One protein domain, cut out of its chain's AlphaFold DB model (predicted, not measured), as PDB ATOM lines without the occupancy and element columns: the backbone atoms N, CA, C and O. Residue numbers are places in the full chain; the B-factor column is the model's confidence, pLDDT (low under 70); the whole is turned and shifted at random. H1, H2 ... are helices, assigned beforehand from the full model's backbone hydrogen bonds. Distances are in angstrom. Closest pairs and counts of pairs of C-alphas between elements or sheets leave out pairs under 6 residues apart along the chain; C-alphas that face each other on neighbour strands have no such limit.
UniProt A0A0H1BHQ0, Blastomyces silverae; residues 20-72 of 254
ATOM      1  N   LYS A  20     -99.915  -3.374 -20.763       88.56
ATOM      2  CA  LYS A  20     -99.262  -3.857 -21.990       88.56
ATOM      3  C   LYS A  20     -97.760  -3.604 -21.951       88.56
ATOM      4  O   LYS A  20     -97.004  -4.504 -22.277       88.56
ATOM      5  N   ASP A  21     -97.359  -2.446 -21.439       90.75
ATOM      6  CA  ASP A  21     -95.956  -2.045 -21.322       90.75
ATOM      7  C   ASP A  21     -95.135  -3.035 -20.478       90.75
ATOM      8  O   ASP A  21     -93.989  -3.316 -20.796       90.75
ATOM      9  N   THR A  22     -95.726  -3.621 -19.427       92.56
ATOM     10  CA  THR A  22     -95.049  -4.637 -18.604       92.56
ATOM     11  C   THR A  22     -94.889  -5.957 -19.346       92.56
ATOM     12  O   THR A  22     -93.853  -6.597 -19.224       92.56
ATOM     13  N   VAL A  23     -95.908  -6.385 -20.093       92.75
ATOM     14  CA  VAL A  23     -95.824  -7.633 -20.864       92.75
ATOM     15  C   VAL A  23     -94.824  -7.477 -22.001       92.75
ATOM     16  O   VAL A  23     -93.988  -8.352 -22.163       92.75
ATOM     17  N   GLU A  24     -94.870  -6.359 -22.723       93.69
ATOM     18  CA  GLU A  24     -93.934  -6.071 -23.810       93.69
ATOM     19  C   GLU A  24     -92.495  -5.998 -23.293       93.69
ATOM     20  O   GLU A  24     -91.630  -6.680 -23.821       93.69
ATOM     21  N   SER A  25     -92.256  -5.282 -22.188       95.19
ATOM     22  CA  SER A  25     -90.926  -5.194 -21.574       95.19
ATOM     23  C   SER A  25     -90.409  -6.551 -21.090       95.19
ATOM     24  O   SER A  25     -89.238  -6.854 -21.280       95.19
ATOM     25  N   ILE A  26     -91.257  -7.396 -20.489       96.44
ATOM     26  CA  ILE A  26     -90.840  -8.744 -20.070       96.44
ATOM     27  C   ILE A  26     -90.573  -9.636 -21.285       96.44
ATOM     28  O   ILE A  26     -89.681 -10.479 -21.228       96.44
ATOM     29  N   LEU A  27     -91.356  -9.500 -22.357       95.25
ATOM     30  CA  LEU A  27     -91.147 -10.259 -23.587       95.25
ATOM     31  C   LEU A  27     -89.850  -9.839 -24.279       95.25
ATOM     32  O   LEU A  27     -89.103 -10.721 -24.688       95.25
ATOM     33  N   GLU A  28     -89.553  -8.541 -24.329       95.94
ATOM     34  CA  GLU A  28     -88.294  -7.998 -24.849       95.94
ATOM     35  C   GLU A  28     -87.092  -8.495 -24.028       95.94
ATOM     36  O   GLU A  28     -86.143  -9.049 -24.585       95.94
ATOM     37  N   ASP A  29     -87.165  -8.414 -22.694       96.44
ATOM     38  CA  ASP A  29     -86.116  -8.934 -21.807       96.44
ATOM     39  C   ASP A  29     -85.936 -10.458 -21.958       96.44
ATOM     40  O   ASP A  29     -84.815 -10.972 -21.908       96.44
ATOM     41  N   LEU A  30     -87.035 -11.203 -22.131       96.75
ATOM     42  CA  LEU A  30     -87.003 -12.656 -22.314       96.75
ATOM     43  C   LEU A  30     -86.423 -13.043 -23.677       96.75
ATOM     44  O   LEU A  30     -85.676 -14.018 -23.749       96.75
ATOM     45  N   GLU A  31     -86.755 -12.302 -24.732       96.38
ATOM     46  CA  GLU A  31     -86.175 -12.467 -26.065       96.38
ATOM     47  C   GLU A  31     -84.662 -12.257 -26.000       96.38
ATOM     48  O   GLU A  31     -83.901 -13.159 -26.352       96.38
ATOM     49  N   GLN A  32     -84.219 -11.144 -25.410       96.81
ATOM     50  CA  GLN A  32     -82.798 -10.865 -25.233       96.81
ATOM     51  C   GLN A  32     -82.100 -11.939 -24.384       96.81
ATOM     52  O   GLN A  32     -80.971 -12.343 -24.685       96.81
ATOM     53  N   LEU A  33     -82.752 -12.421 -23.321       97.00
ATOM     54  CA  LEU A  33     -82.217 -13.491 -22.485       97.00
ATOM     55  C   LEU A  33     -82.073 -14.798 -23.271       97.00
ATOM     56  O   LEU A  33     -81.062 -15.486 -23.123       97.00
ATOM     57  N   MET A  34     -83.067 -15.145 -24.087       96.69
ATOM     58  CA  MET A  34     -83.036 -16.343 -24.921       96.69
ATOM     59  C   MET A  34     -81.947 -16.255 -25.986       96.69
ATOM     60  O   MET A  34     -81.202 -17.223 -26.143       96.69
ATOM     61  N   ASP A  35     -81.796 -15.111 -26.649       96.19
ATOM     62  CA  ASP A  35     -80.734 -14.879 -27.631       96.19
ATOM     63  C   ASP A  35     -79.348 -14.992 -26.994       96.19
ATOM     64  O   ASP A  35     -78.485 -15.728 -27.485       96.19
ATOM     65  N   PHE A  36     -79.145 -14.337 -25.848       95.12
ATOM     66  CA  PHE A  36     -77.907 -14.456 -25.082       95.12
ATOM     67  C   PHE A  36     -77.637 -15.910 -24.677       95.12
ATOM     68  O   PHE A  36     -76.529 -16.416 -24.866       95.12
ATOM     69  N   PHE A  37     -78.651 -16.601 -24.150       95.12
ATOM     70  CA  PHE A  37     -78.518 -17.985 -23.715       95.12
ATOM     71  C   PHE A  37     -78.186 -18.919 -24.878       95.12
ATOM     72  O   PHE A  37     -77.316 -19.770 -24.732       95.12
ATOM     73  N   LEU A  38     -78.836 -18.763 -26.033       95.69
ATOM     74  CA  LEU A  38     -78.592 -19.578 -27.224       95.69
ATOM     75  C   LEU A  38     -77.160 -19.411 -27.731       95.69
ATOM     76  O   LEU A  38     -76.485 -20.410 -27.988       95.69
ATOM     77  N   ILE A  39     -76.689 -18.168 -27.835       93.69
ATOM     78  CA  ILE A  39     -75.331 -17.866 -28.296       93.69
ATOM     79  C   ILE A  39     -74.304 -18.419 -27.303       93.69
ATOM     80  O   ILE A  39     -73.369 -19.116 -27.701       93.69
ATOM     81  N   GLU A  40     -74.486 -18.181 -26.003       93.25
ATOM     82  CA  GLU A  40     -73.537 -18.655 -24.994       93.25
ATOM     83  C   GLU A  40     -73.580 -20.186 -24.847       93.25
ATOM     84  O   GLU A  40     -72.549 -20.832 -24.662       93.25
ATOM     85  N   PHE A  41     -74.749 -20.808 -25.012       92.69
ATOM     86  CA  PHE A  41     -74.887 -22.262 -25.011       92.69
ATOM     87  C   PHE A  41     -74.157 -22.900 -26.196       92.69
ATOM     88  O   PHE A  41     -73.429 -23.877 -26.014       92.69
ATOM     89  N   GLN A  42     -74.288 -22.329 -27.396       94.62
ATOM     90  CA  GLN A  42     -73.503 -22.757 -28.555       94.62
ATOM     91  C   GLN A  42     -72.009 -22.580 -28.299       94.62
ATOM     92  O   GLN A  42     -71.231 -23.493 -28.568       94.62
ATOM     93  N   ARG A  43     -71.608 -21.456 -27.700       92.56
ATOM     94  CA  ARG A  43     -70.219 -21.189 -27.322       92.56
ATOM     95  C   ARG A  43     -69.658 -22.245 -26.367       92.56
ATOM     96  O   ARG A  43     -68.498 -22.647 -26.494       92.56
ATOM     97  N   ILE A  44     -70.486 -22.718 -25.433       94.56
ATOM     98  CA  ILE A  44     -70.153 -23.813 -24.521       94.56
ATOM     99  C   ILE A  44     -70.067 -25.147 -25.282       94.56
ATOM    100  O   ILE A  44     -69.118 -25.904 -25.095       94.56
ATOM    101  N   LEU A  45     -71.009 -25.455 -26.175       91.94
ATOM    102  CA  LEU A  45     -70.962 -26.706 -26.946       91.94
ATOM    103  C   LEU A  45     -69.783 -26.763 -27.926       91.94
ATOM    104  O   LEU A  45     -69.171 -27.818 -28.085       91.94
ATOM    105  N   PHE A  46     -69.441 -25.640 -28.554       93.44
ATOM    106  CA  PHE A  46     -68.331 -25.530 -29.502       93.44
ATOM    107  C   PHE A  46     -66.978 -25.259 -28.840       93.44
ATOM    108  O   PHE A  46     -65.973 -25.127 -29.535       93.44
ATOM    109  N   ALA A  47     -66.927 -25.200 -27.506       92.44
ATOM    110  CA  ALA A  47     -65.711 -24.918 -26.749       92.44
ATOM    111  C   ALA A  47     -64.986 -23.624 -27.140       92.44
ATOM    112  O   ALA A  47     -63.773 -23.502 -26.971       92.44
ATOM    113  N   GLU A  48     -65.742 -22.623 -27.582       89.31
ATOM    114  CA  GLU A  48     -65.210 -21.304 -27.923       89.31
ATOM    115  C   GLU A  48     -64.823 -20.502 -26.664       89.31
ATOM    116  O   GLU A  48     -63.964 -19.621 -26.721       89.31
ATOM    117  N   ASN A  49     -65.387 -20.837 -25.498       90.19
ATOM    118  CA  ASN A  49     -64.883 -20.367 -24.208       90.19
ATOM    119  C   ASN A  49     -64.519 -21.539 -23.294       90.19
ATOM    120  O   ASN A  49     -65.386 -22.148 -22.667       90.19
ATOM    121  N   LEU A  50     -63.218 -21.817 -23.184       91.19
ATOM    122  CA  LEU A  50     -62.707 -22.949 -22.412       91.19
ATOM    123  C   LEU A  50     -63.061 -22.873 -20.918       91.19
ATOM    124  O   LEU A  50     -63.267 -23.900 -20.275       91.19
ATOM    125  N   THR A  51     -63.154 -21.667 -20.357       91.94
ATOM    126  CA  THR A  51     -63.512 -21.485 -18.945       91.94
ATOM    127  C   THR A  51     -64.950 -21.920 -18.702       91.94
ATOM    128  O   THR A  51     -65.214 -22.681 -17.770       91.94
ATOM    129  N   TYR A  52     -65.878 -21.487 -19.558       92.50
ATOM    130  CA  TYR A  52     -67.287 -21.847 -19.416       92.50
ATOM    131  C   TYR A  52     -67.554 -23.309 -19.756       92.50
ATOM    132  O   TYR A  52     -68.362 -23.935 -19.075       92.50
ATOM    133  N   THR A  53     -66.849 -23.899 -20.723       94.31
ATOM    134  CA  THR A  53     -66.984 -25.340 -20.990       94.31
ATOM    135  C   THR A  53     -66.472 -26.200 -19.861       94.31
ATOM    136  O   THR A  53     -67.135 -27.165 -19.484       94.31
ATOM    137  N   LEU A  54     -65.331 -25.842 -19.275       94.31
ATOM    138  CA  LEU A  54     -64.795 -26.557 -18.127       94.31
ATOM    139  C   LEU A  54     -65.706 -26.393 -16.903       94.31
ATOM    140  O   LEU A  54     -65.974 -27.366 -16.194       94.31
ATOM    141  N   ALA A  55     -66.241 -25.190 -16.678       94.19
ATOM    142  CA  ALA A  55     -67.232 -24.943 -15.635       94.19
ATOM    143  C   ALA A  55     -68.513 -25.767 -15.862       94.19
ATOM    144  O   ALA A  55     -68.992 -26.424 -14.942       94.19
ATOM    145  N   ALA A  56     -69.032 -25.817 -17.092       93.50
ATOM    146  CA  ALA A  56     -70.205 -26.617 -17.435       93.50
ATOM    147  C   ALA A  56     -69.942 -28.124 -17.277       93.50
ATOM    148  O   ALA A  56     -70.776 -28.839 -16.725       93.50
ATOM    149  N   PHE A  57     -68.768 -28.608 -17.689       94.56
ATOM    150  CA  PHE A  57     -68.357 -30.002 -17.522       94.56
ATOM    151  C   PHE A  57     -68.257 -30.394 -16.045       94.56
ATOM    152  O   PHE A  57     -68.790 -31.424 -15.637       94.56
ATOM    153  N   THR A  58     -67.615 -29.562 -15.221       96.12
ATOM    154  CA  THR A  58     -67.497 -29.811 -13.774       96.12
ATOM    155  C   THR A  58     -68.853 -29.735 -13.075       96.12
ATOM    156  O   THR A  58     -69.149 -30.588 -12.233       96.12
ATOM    157  N   ALA A  59     -69.714 -28.791 -13.460       93.56
ATOM    158  CA  ALA A  59     -71.087 -28.710 -12.976       93.56
ATOM    159  C   ALA A  59     -71.899 -29.958 -13.363       93.56
ATOM    160  O   ALA A  59     -72.564 -30.541 -12.507       93.56
ATOM    161  N   ALA A  60     -71.802 -30.420 -14.614       92.94
ATOM    162  CA  ALA A  60     -72.477 -31.626 -15.092       92.94
ATOM    163  C   ALA A  60     -71.969 -32.893 -14.382       92.94
ATOM    164  O   ALA A  60     -72.773 -33.714 -13.941       92.94
ATOM    165  N   LEU A  61     -70.651 -33.023 -14.199       94.12
ATOM    166  CA  LEU A  61     -70.034 -34.127 -13.462       94.12
ATOM    167  C   LEU A  61     -70.495 -34.150 -12.000       94.12
ATOM    168  O   LEU A  61     -70.839 -35.205 -11.467       94.12
ATOM    169  N   THR A  62     -70.538 -32.982 -11.359       92.62
ATOM    170  CA  THR A  62     -71.017 -32.850  -9.978       92.62
ATOM    171  C   THR A  62     -72.498 -33.198  -9.894       92.62
ATOM    172  O   THR A  62     -72.890 -33.985  -9.037       92.62
ATOM    173  N   SER A  63     -73.315 -32.680 -10.816       90.44
ATOM    174  CA  SER A  63     -74.751 -32.961 -10.895       90.44
ATOM    175  C   SER A  63     -75.033 -34.457 -11.067       90.44
ATOM    176  O   SER A  63     -75.878 -35.007 -10.360       90.44
ATOM    177  N   TYR A  64     -74.265 -35.143 -11.920       90.25
ATOM    178  CA  TYR A  64     -74.357 -36.594 -12.105       90.25
ATOM    179  C   TYR A  64     -74.192 -37.358 -10.785       90.25
ATOM    180  O   TYR A  64     -75.002 -38.227 -10.459       90.25
ATOM    181  N   TRP A  65     -73.178 -37.001  -9.992       89.44
ATOM    182  CA  TRP A  65     -72.989 -37.586  -8.666       89.44
ATOM    183  C   TRP A  65     -74.101 -37.183  -7.692       89.44
ATOM    184  O   TRP A  65     -74.568 -38.015  -6.913       89.44
ATOM    185  N   LEU A  66     -74.564 -35.934  -7.755       86.94
ATOM    186  CA  LEU A  66     -75.537 -35.366  -6.825       86.94
ATOM    187  C   LEU A  66     -76.913 -36.040  -6.920       86.94
ATOM    188  O   LEU A  66     -77.533 -36.301  -5.890       86.94
ATOM    189  N   VAL A  67     -77.355 -36.406  -8.128       83.94
ATOM    190  CA  VAL A  67     -78.622 -37.132  -8.355       83.94
ATOM    191  C   VAL A  67     -78.633 -38.497  -7.661       83.94
ATOM    192  O   VAL A  67     -79.691 -38.982  -7.261       83.94
ATOM    193  N   ARG A  68     -77.465 -39.121  -7.460       84.12
ATOM    194  CA  ARG A  68     -77.383 -40.394  -6.736       84.12
ATOM    195  C   ARG A  68     -77.550 -40.237  -5.223       84.12
ATOM    196  O   ARG A  68     -77.923 -41.205  -4.563       84.12
ATOM    197  N   PHE A  69     -77.294 -39.047  -4.680       83.44
ATOM    198  CA  PHE A  69     -77.350 -38.779  -3.242       83.44
ATOM    199  C   PHE A  69     -78.597 -38.001  -2.805       83.44
ATOM    200  O   PHE A  69     -79.024 -38.166  -1.663       83.44
ATOM    201  N   LEU A  70     -79.188 -37.170  -3.674       86.56
ATOM    202  CA  LEU A  70     -80.321 -36.312  -3.321       86.56
ATOM    203  C   LEU A  70     -81.559 -36.570  -4.199       86.56
ATOM    204  O   LEU A  70     -81.456 -36.578  -5.425       86.56
ATOM    205  N   PRO A  71     -82.761 -36.690  -3.597       89.12
ATOM    206  CA  PRO A  71     -84.014 -36.655  -4.344       89.12
ATOM    207  C   PRO A  71     -84.270 -35.250  -4.918       89.12
ATOM    208  O   PRO A  71     -83.679 -34.270  -4.465       89.12
ATOM    209  N   ILE A  72     -85.221 -35.125  -5.854       86.25
ATOM    210  CA  ILE A  72     -85.571 -33.844  -6.512       86.25
ATOM    211  C   ILE A  72     -85.866 -32.731  -5.488       86.25
ATOM    212  O   ILE A  72     -85.416 -31.600  -5.644       86.25
TER     213      ILE A  72
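AT A GLANCE: This is residues 20 to 72 of the 254 residues of a protein of Blastomyces silverae (UniProt A0A0H1BHQ0). Two helices meet near their ends and make an L, with the longer helix H1 as one arm and H2 as the other. The corner lies at the tight link between them, and most of each arm sticks out free, residues 20 to 39 of H1 and 58 to 69 of H2. The printed part has 53 residues with two named helices, H1 then H2, and no named strand; the class is all helix. The whole is extended, with a radius of gyration of the C-alphas of 16.0 A, and flat, spanning 45 by 33 by 12 A.

IN THESE COORDINATES: H1, residues 20 to 45, begins at C-alpha 20 (-99.262, -3.857, -21.990) and is 36.7 A long from first to last C-alpha. H2, residues 50 to 69, is 28.9 A long and ends at C-alpha 69 (-77.350, -38.779, -3.242).

HOW THE PARTS SIT: H1 touches H2 with residues 44 to 45 alone, and H2 touches H1 with residues 50 to 56 alone. Their closest C-alphas, those of Ile 44 and Thr 53, are 5.0 A apart. Their lines are about perpendicular, at 83 degrees. In H1 every O i to N i+4 pair is within hydrogen-bond range; in H2, 14 of 16 are.

THE WHOLE: The C-alphas of Lys 20 and Phe 69, the two farthest apart, are 45.3 A from each other. The printed part has no cut. The mean pLDDT of the printed part is 92.6, and no printed residue is under 70.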